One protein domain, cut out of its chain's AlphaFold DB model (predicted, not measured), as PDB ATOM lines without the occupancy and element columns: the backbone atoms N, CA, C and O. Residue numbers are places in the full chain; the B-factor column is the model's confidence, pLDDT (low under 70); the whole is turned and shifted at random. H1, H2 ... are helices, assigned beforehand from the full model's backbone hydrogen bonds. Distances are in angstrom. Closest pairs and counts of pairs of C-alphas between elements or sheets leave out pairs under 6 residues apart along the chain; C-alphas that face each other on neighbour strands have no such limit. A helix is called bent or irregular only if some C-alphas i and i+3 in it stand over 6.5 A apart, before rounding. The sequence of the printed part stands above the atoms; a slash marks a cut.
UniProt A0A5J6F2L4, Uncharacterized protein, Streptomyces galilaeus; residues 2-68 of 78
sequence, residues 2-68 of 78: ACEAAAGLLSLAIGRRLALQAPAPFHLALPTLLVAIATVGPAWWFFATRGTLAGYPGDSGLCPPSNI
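What this domain is: This is residues 2 to 68 of the 78 residues of an uncharacterized protein of Streptomyces galilaeus (UniProt A0A5J6F2L4). Two long helices, H1 and H2, make an open V, and a tail without a named element, residues 51 to 68, runs on beyond the far end of H2. The V has its corner at the link of residues 22 to 29, with the end of H1 near the start of H2. The printed part has 67 residues with two named helices, H1 then H2, and no named strand; the class is all helix. The whole is extended, with a radius of gyration of the C-alphas of 18.3 A, and flat, spanning 55 by 36 by 15 A.

How they stand to each other: H2, residues 30 to 50, is the longest helix by residues. H1, residues 2 to 21, is close to it but not clearly touching, with 1 pair of C-alphas within 8 A, those of Ala 19 and Leu 30, 7.8 A apart. Their lines stand at a steep tilt of 44 degrees, and they run opposite ways. Their centres are 17.3 A apart. A short link of 8 residues joins them. In H1 every O i to N i+4 pair is within hydrogen-bond range; in H2 it is 15 of 17. Residues 2 to 14, which belong to H1, residues 35 to 44, which belong to H2, and residues 61 to 68 stand free.

Where its parts are: H2 measures 28.9 A from C-alpha 30 at (396.792, 311.430, 359.313) to C-alpha 50 at (382.073, 290.268, 372.322). It is neither bent nor irregular, but only just: C-alphas 38 and 41 are 6.1 A apart. H1 measures 28.5 A and begins with C-alpha 2 at (408.079, 286.771, 365.955).

The domain as a whole: The two C-alphas farthest apart are those of Leu 20 and Ser 66, at 55.4 A. The printed part has no cut. Mean pLDDT of the printed part is 82.0; residues 2 to 3, 22 and 25 are under 70.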
ATOM      1  N   ALA A   2     407.776 286.486 367.374       65.81
ATOM      2  CA  ALA A   2     408.079 286.771 365.955       65.81
ATOM      3  C   ALA A   2     406.941 287.504 365.203       65.81
ATOM      4  O   ALA A   2     407.201 288.459 364.475       65.81
ATOM      5  N   CYS A   3     405.677 287.120 365.433       68.69
ATOM      6  CA  CYS A   3     404.515 287.804 364.843       68.69
ATOM      7  C   CYS A   3     404.348 289.253 365.321       68.69
ATOM      8  O   CYS A   3     403.946 290.107 364.540       68.69
ATOM      9  N   GLU A   4     404.668 289.543 366.581       73.25
ATOM     10  CA  GLU A   4     404.540 290.894 367.150       73.25
ATOM     11  C   GLU A   4     405.628 291.819 366.606       73.25
ATOM     12  O   GLU A   4     405.345 292.955 366.229       73.25
ATOM     13  N   ALA A   5     406.856 291.309 366.478       75.44
ATOM     14  CA  ALA A   5     407.949 292.031 365.836       75.44
ATOM     15  C   ALA A   5     407.648 292.316 364.353       75.44
ATOM     16  O   ALA A   5     407.873 293.429 363.879       75.44
ATOM     17  N   ALA A   6     407.079 291.341 363.632       79.56
ATOM     18  CA  ALA A   6     406.649 291.524 362.248       79.56
ATOM     19  C   ALA A   6     405.526 292.568 362.125       79.56
ATOM     20  O   ALA A   6     405.598 293.441 361.263       79.56
ATOM     21  N   ALA A   7     404.528 292.525 363.012       79.06
ATOM     22  CA  ALA A   7     403.450 293.510 363.046       79.06
ATOM     23  C   ALA A   7     403.984 294.925 363.317       79.06
ATOM     24  O   ALA A   7     403.647 295.850 362.584       79.06
ATOM     25  N   GLY A   8     404.888 295.085 364.292       79.50
ATOM     26  CA  GLY A   8     405.509 296.375 364.598       79.50
ATOM     27  C   GLY A   8     406.292 296.961 363.419       79.50
ATOM     28  O   GLY A   8     406.144 298.143 363.099       79.50
ATOM     29  N   LEU A   9     407.075 296.134 362.717       85.38
ATOM     30  CA  LEU A   9     407.822 296.553 361.525       85.38
ATOM     31  C   LEU A   9     406.897 296.923 360.358       85.38
ATOM     32  O   LEU A   9     407.147 297.914 359.670       85.38
ATOM     33  N   LEU A  10     405.812 296.170 360.156       84.81
ATOM     34  CA  LEU A  10     404.803 296.469 359.138       84.81
ATOM     35  C   LEU A  10     404.083 297.790 359.432       84.81
ATOM     36  O   LEU A  10     403.966 298.627 358.538       84.81
ATOM     37  N   SER A  11     403.667 298.023 360.678       81.56
ATOM     38  CA  SER A  11     403.044 299.283 361.097       81.56
ATOM     39  C   SER A  11     403.973 300.478 360.878       81.56
ATOM     40  O   SER A  11     403.538 301.504 360.354       81.56
ATOM     41  N   LEU A  12     405.263 300.334 361.204       81.06
ATOM     42  CA  LEU A  12     406.267 301.373 360.977       81.06
ATOM     43  C   LEU A  12     406.458 301.664 359.480       81.06
ATOM     44  O   LEU A  12     406.477 302.826 359.068       81.06
ATOM     45  N   ALA A  13     406.578 300.620 358.655       85.19
ATOM     46  CA  ALA A  13     406.769 300.754 357.214       85.19
ATOM     47  C   ALA A  13     405.563 301.421 356.532       85.19
ATOM     48  O   ALA A  13     405.736 302.320 355.705       85.19
ATOM     49  N   ILE A  14     404.345 301.027 356.915       84.12
ATOM     50  CA  ILE A  14     403.097 301.606 356.407       84.12
ATOM     51  C   ILE A  14     402.967 303.064 356.851       84.12
ATOM     52  O   ILE A  14     402.736 303.932 356.010       84.12
ATOM     53  N   GLY A  15     403.186 303.360 358.136       78.06
ATOM     54  CA  GLY A  15     403.131 304.724 358.663       78.06
ATOM     55  C   GLY A  15     404.119 305.658 357.964       78.06
ATOM     56  O   GLY A  15     403.750 306.750 357.540       78.06
ATOM     57  N   ARG A  16     405.358 305.199 357.745       81.81
ATOM     58  CA  ARG A  16     406.387 305.964 357.028       81.81
ATOM     59  C   ARG A  16     406.013 306.207 355.567       81.81
ATOM     60  O   ARG A  16     406.224 307.304 355.062       81.81
ATOM     61  N   ARG A  17     405.440 305.214 354.884       82.50
ATOM     62  CA  ARG A  17     404.985 305.370 353.497       82.50
ATOM     63  C   ARG A  17     403.813 306.344 353.392       82.50
ATOM     64  O   ARG A  17     403.839 307.214 352.529       82.50
ATOM     65  N   LEU A  18     402.835 306.245 354.290       78.19
ATOM     66  CA  LEU A  18     401.697 307.166 354.348       78.19
ATOM     67  C   LEU A  18     402.150 308.599 354.640       78.19
ATOM     68  O   LEU A  18     401.706 309.520 353.967       78.19
ATOM     69  N   ALA A  19     403.083 308.790 355.573       75.50
ATOM     70  CA  ALA A  19     403.621 310.109 355.891       75.50
ATOM     71  C   ALA A  19     404.415 310.737 354.734       75.50
ATOM     72  O   ALA A  19     404.468 311.954 354.644       75.50
ATOM     73  N   LEU A  20     405.036 309.939 353.859       79.00
ATOM     74  CA  LEU A  20     405.797 310.439 352.706       79.00
ATOM     75  C   LEU A  20     404.933 310.659 351.455       79.00
ATOM     76  O   LEU A  20     405.307 311.459 350.604       79.00
ATOM     77  N   GLN A  21     403.822 309.930 351.315       79.25
ATOM     78  CA  GLN A  21     402.963 309.966 350.122       79.25
ATOM     79  C   GLN A  21     401.643 310.722 350.329       79.25
ATOM     80  O   GLN A  21     400.906 310.920 349.362       79.25
ATOM     81  N   ALA A  22     401.317 311.131 351.557       68.81
ATOM     82  CA  ALA A  22     400.126 311.924 351.819       68.81
ATOM     83  C   ALA A  22     400.226 313.294 351.116       68.81
ATOM     84  O   ALA A  22     401.274 313.931 351.139       68.81
ATOM     85  N   PRO A  23     399.149 313.786 350.487       70.12
ATOM     86  CA  PRO A  23     399.080 315.177 350.059       70.12
ATOM     87  C   PRO A  23     399.108 316.111 351.283       70.12
ATOM     88  O   PRO A  23     398.477 315.805 352.296       70.12
ATOM     89  N   ALA A  24     399.760 317.280 351.168       70.88
ATOM     90  CA  ALA A  24     399.915 318.307 352.218       70.88
ATOM     91  C   ALA A  24     398.708 318.498 353.176       70.88
ATOM     92  O   ALA A  24     398.925 318.493 354.392       70.88
ATOM     93  N   PRO A  25     397.446 318.606 352.703       68.88
ATOM     94  CA  PRO A  25     396.297 318.805 353.596       68.88
ATOM     95  C   PRO A  25     395.998 317.618 354.526       68.88
ATOM     96  O   PRO A  25     395.390 317.804 355.576       68.88
ATOM     97  N   PHE A  26     396.429 316.402 354.181       70.19
ATOM     98  CA  PHE A  26     396.140 315.203 354.967       70.19
ATOM     99  C   PHE A  26     397.184 314.913 356.046       70.19
ATOM    100  O   PHE A  26     396.871 314.182 356.982       70.19
ATOM    101  N   HIS A  27     398.385 315.501 355.992       70.81
ATOM    102  CA  HIS A  27     399.420 315.262 357.012       70.81
ATOM    103  C   HIS A  27     398.979 315.668 358.419       70.81
ATOM    104  O   HIS A  27     399.355 315.014 359.387       70.81
ATOM    105  N   LEU A  28     398.168 316.724 358.528       77.56
ATOM    106  CA  LEU A  28     397.636 317.200 359.805       77.56
ATOM    107  C   LEU A  28     396.623 316.225 360.420       77.56
ATOM    108  O   LEU A  28     396.582 316.077 361.637       77.56
ATOM    109  N   ALA A  29     395.828 315.543 359.592       82.69
ATOM    110  CA  ALA A  29     394.777 314.634 360.055       82.69
ATOM    111  C   ALA A  29     395.239 313.170 360.153       82.69
ATOM    112  O   ALA A  29     394.671 312.394 360.920       82.69
ATOM    113  N   LEU A  30     396.270 312.791 359.395       82.69
ATOM    114  CA  LEU A  30     396.792 311.430 359.313       82.69
ATOM    115  C   LEU A  30     397.154 310.808 360.677       82.69
ATOM    116  O   LEU A  30     396.716 309.682 360.916       82.69
ATOM    117  N   PRO A  31     397.898 311.469 361.591       83.38
ATOM    118  CA  PRO A  31     398.219 310.866 362.887       83.38
ATOM    119  C   PRO A  31     396.963 310.612 363.726       83.38
ATOM    120  O   PRO A  31     396.808 309.525 364.279       83.38
ATOM    121  N   THR A  32     396.029 311.563 363.760       86.94
ATOM    122  CA  THR A  32     394.747 311.411 364.463       86.94
ATOM    123  C   THR A  32     393.929 310.260 363.885       86.94
ATOM    124  O   THR A  32     393.395 309.444 364.634       86.94
ATOM    125  N   LEU A  33     393.876 310.146 362.556       86.38
ATOM    126  CA  LEU A  33     393.183 309.060 361.869       86.38
ATOM    127  C   LEU A  33     393.805 307.696 362.193       86.38
ATOM    128  O   LEU A  33     393.080 306.749 362.481       86.38
ATOM    129  N   LEU A  34     395.137 307.595 362.186       85.88
ATOM    130  CA  LEU A  34     395.841 306.358 362.528       85.88
ATOM    131  C   LEU A  34     395.564 305.931 363.973       85.88
ATOM    132  O   LEU A  34     395.286 304.758 364.213       85.88
ATOM    133  N   VAL A  35     395.576 306.874 364.920       89.31
ATOM    134  CA  VAL A  35     395.221 306.601 366.320       89.31
ATOM    135  C   VAL A  35     393.770 306.137 366.426       89.31
ATOM    136  O   VAL A  35     393.511 305.124 367.073       89.31
ATOM    137  N   ALA A  36     392.829 306.814 365.765       92.06
ATOM    138  CA  ALA A  36     391.418 306.436 365.787       92.06
ATOM    139  C   ALA A  36     391.194 305.029 365.213       92.06
ATOM    140  O   ALA A  36     390.537 304.204 365.841       92.06
ATOM    141  N   ILE A  37     391.799 304.712 364.066       91.50
ATOM    142  CA  ILE A  37     391.696 303.380 363.457       91.50
ATOM    143  C   ILE A  37     392.305 302.316 364.372       91.50
ATOM    144  O   ILE A  37     391.699 301.266 364.548       91.50
ATOM    145  N   ALA A  38     393.468 302.572 364.977       88.50
ATOM    146  CA  ALA A  38     394.165 301.594 365.814       88.50
ATOM    147  C   ALA A  38     393.537 301.395 367.205       88.50
ATOM    148  O   ALA A  38     393.811 300.385 367.849       88.50
ATOM    149  N   THR A  39     392.717 302.336 367.682       91.62
ATOM    150  CA  THR A  39     392.120 302.287 369.028       91.62
ATOM    151  C   THR A  39     390.606 302.123 368.975       91.62
ATOM    152  O   THR A  39     390.074 301.109 369.425       91.62
ATOM    153  N   VAL A  40     389.908 303.087 368.374       95.12
ATOM    154  CA  VAL A  40     388.445 303.129 368.288       95.12
ATOM    155  C   VAL A  40     387.924 301.992 367.417       95.12
ATOM    156  O   VAL A  40     386.950 301.354 367.794       95.12
ATOM    157  N   GLY A  41     388.592 301.689 366.299       94.25
ATOM    158  CA  GLY A  41     388.204 300.589 365.408       94.25
ATOM    159  C   GLY A  41     388.127 299.235 366.131       94.25
ATOM    160  O   GLY A  41     387.049 298.642 366.188       94.25
ATOM    161  N   PRO A  42     389.229 298.749 366.736       93.69
ATOM    162  CA  PRO A  42     389.226 297.524 367.525       93.69
ATOM    163  C   PRO A  42     388.277 297.577 368.717       93.69
ATOM    164  O   PRO A  42     387.573 296.602 368.956       93.69
ATOM    165  N   ALA A  43     388.220 298.695 369.448       92.19
ATOM    166  CA  ALA A  43     387.304 298.837 370.578       92.19
ATOM    167  C   ALA A  43     385.842 298.661 370.143       92.19
ATOM    168  O   ALA A  43     385.108 297.892 370.760       92.19
ATOM    169  N   TRP A  44     385.445 299.306 369.044       92.25
ATOM    170  CA  TRP A  44     384.118 299.166 368.455       92.25
ATOM    171  C   TRP A  44     383.851 297.735 367.988       92.25
ATOM    172  O   TRP A  44     382.800 297.171 368.281       92.25
ATOM    173  N   TRP A  45     384.816 297.113 367.306       91.88
ATOM    174  CA  TRP A  45     384.704 295.727 366.862       91.88
ATOM    175  C   TRP A  45     384.527 294.752 368.031       91.88
ATOM    176  O   TRP A  45     383.654 293.884 367.994       91.88
ATOM    177  N   PHE A  46     385.331 294.887 369.089       91.00
ATOM    178  CA  PHE A  46     385.208 294.058 370.285       91.00
ATOM    179  C   PHE A  46     383.877 294.288 370.991       91.00
ATOM    180  O   PHE A  46     383.226 293.315 371.354       91.00
ATOM    181  N   PHE A  47     383.441 295.539 371.121       89.31
ATOM    182  CA  PHE A  47     382.128 295.857 371.672       89.31
ATOM    183  C   PHE A  47     381.009 295.167 370.880       89.31
ATOM    184  O   PHE A  47     380.192 294.463 371.465       89.31
ATOM    185  N   ALA A  48     381.020 295.283 369.550       87.25
ATOM    186  CA  ALA A  48     379.994 294.698 368.692       87.25
ATOM    187  C   ALA A  48     380.003 293.158 368.688       87.25
ATOM    188  O   ALA A  48     378.954 292.536 368.602       87.25
ATOM    189  N   THR A  49     381.174 292.521 368.778       89.88
ATOM    190  CA  THR A  49     381.290 291.053 368.635       89.88
ATOM    191  C   THR A  49     381.322 290.295 369.955       89.88
ATOM    192  O   THR A  49     380.899 289.145 370.023       89.88
ATOM    193  N   ARG A  50     381.863 290.903 371.012       90.12
ATOM    194  CA  ARG A  50     382.073 290.268 372.322       90.12
ATOM    195  C   ARG A  50     381.217 290.893 373.407       90.12
ATOM    196  O   ARG A  50     380.953 290.233 374.406       90.12
ATOM    197  N   GLY A  51     380.775 292.129 373.202       88.38
ATOM    198  CA  GLY A  51     379.995 292.865 374.176       88.38
ATOM    199  C   GLY A  51     380.842 293.699 375.127       88.38
ATOM    200  O   GLY A  51     381.990 294.055 374.857       88.38
ATOM    201  N   THR A  52     380.237 294.061 376.246       90.31
ATOM    202  CA  THR A  52     380.795 294.997 377.223       90.31
ATOM    203  C   THR A  52     381.593 294.294 378.314       90.31
ATOM    204  O   THR A  52     381.370 293.128 378.633       90.31
ATOM    205  N   LEU A  53     382.455 295.056 378.991       89.44
ATOM    206  CA  LEU A  53     383.154 294.595 380.195       89.44
ATOM    207  C   LEU A  53     382.204 294.277 381.366       89.44
ATOM    208  O   LEU A  53     382.593 293.559 382.278       89.44
ATOM    209  N   ALA A  54     380.968 294.790 381.337       89.50
ATOM    210  CA  ALA A  54     379.934 294.508 382.333       89.50
ATOM    211  C   ALA A  54     379.171 293.194 382.064       89.50
ATOM    212  O   ALA A  54     378.250 292.861 382.803       89.50
ATOM    213  N   GLY A  55     379.543 292.442 381.021       86.25
ATOM    214  CA  GLY A  55     378.951 291.141 380.705       86.25
ATOM    215  C   GLY A  55     377.745 291.190 379.765       86.25
ATOM    216  O   GLY A  55     377.182 290.143 379.463       86.25
ATOM    217  N   TYR A  56     377.358 292.369 379.262       83.56
ATOM    218  CA  TYR A  56     376.353 292.457 378.195       83.56
ATOM    219  C   TYR A  56     376.939 291.927 376.881       83.56
ATOM    220  O   TYR A  56     377.960 292.476 376.467       83.56
ATOM    221  N   PRO A  57     376.345 290.909 376.233       87.19
ATOM    222  CA  PRO A  57     376.849 290.347 374.980       87.19
ATOM    223  C   PRO A  57     376.741 291.349 373.821       87.19
ATOM    224  O   PRO A  57     375.867 292.211 373.825       87.19
ATOM    225  N   GLY A  58     377.639 291.239 372.837       82.38
ATOM    226  CA  GLY A  58     377.671 292.137 371.671       82.38
ATOM    227  C   GLY A  58     376.544 291.864 370.673       82.38
ATOM    228  O   GLY A  58     375.978 292.793 370.107       82.38
ATOM    229  N   ASP A  59     376.166 290.593 370.537       76.00
ATOM    230  CA  ASP A  59     374.960 290.166 369.831       76.00
ATOM    231  C   ASP A  59     373.842 289.912 370.848       76.00
ATOM    232  O   ASP A  59     373.473 288.779 371.158       76.00
ATOM    233  N   SER A  60     373.371 290.989 371.476       70.44
ATOM    234  CA  SER A  60     372.291 290.929 372.467       70.44
ATOM    235  C   SER A  60     370.911 290.674 371.850       70.44
ATOM    236  O   SER A  60     369.944 290.519 372.591       70.44
ATOM    237  N   GLY A  61     370.817 290.618 370.516       75.81
ATOM    238  CA  GLY A  61     369.557 290.509 369.795       75.81
ATOM    239  C   GLY A  61     368.655 291.734 369.970       75.81
ATOM    240  O   GLY A  61     369.097 292.819 370.354       75.81
ATOM    241  N   LEU A  62     367.377 291.531 369.653       75.38
ATOM    242  CA  LEU A  62     366.305 292.515 369.789       75.38
ATOM    243  C   LEU A  62     365.985 292.780 371.268       75.38
ATOM    244  O   LEU A  62     366.085 291.881 372.109       75.38
ATOM    245  N   CYS A  63     365.581 294.006 371.598       72.44
ATOM    246  CA  CYS A  63     365.141 294.334 372.949       72.44
ATOM    247  C   CYS A  63     363.871 293.539 373.284       72.44
ATOM    248  O   CYS A  63     362.902 293.569 372.522       72.44
ATOM    249  N   PRO A  64     363.813 292.845 374.438       73.75
ATOM    250  CA  PRO A  64     362.585 292.179 374.837       73.75
ATOM    251  C   PRO A  64     361.477 293.226 375.035       73.75
ATOM    252  O   PRO A  64     361.779 294.334 375.487       73.75
ATOM    253  N   PRO A  65     360.194 292.889 374.797       73.88
ATOM    254  CA  PRO A  65     359.083 293.836 374.949       73.88
ATOM    255  C   PRO A  65     359.024 294.516 376.324       73.88
ATOM    256  O   PRO A  65     358.577 295.650 376.443       73.88
ATOM    257  N   SER A  66     359.532 293.851 377.367       76.38
ATOM    258  CA  SER A  66     359.634 294.392 378.728       76.38
ATOM    259  C   SER A  66     360.651 295.528 378.892       76.38
ATOM    260  O   SER A  66     360.654 296.186 379.927       76.38
ATOM    261  N   ASN A  67     361.543 295.726 377.920       77.25
ATOM    262  CA  ASN A  67     362.581 296.758 377.913       77.25
ATOM    263  C   ASN A  67     362.288 297.880 376.898       77.25
ATOM    264  O   ASN A  67     363.120 298.764 376.709       77.25
ATOM    265  N   ILE A  68     361.123 297.845 376.243       80.25
ATOM    266  CA  ILE A  68     360.667 298.891 375.324       80.25
ATOM    267  C   ILE A  68     359.830 299.896 376.129       80.25
ATOM    268  O   ILE A  68     358.808 299.513 376.704       80.25
TER     269      ILE A  68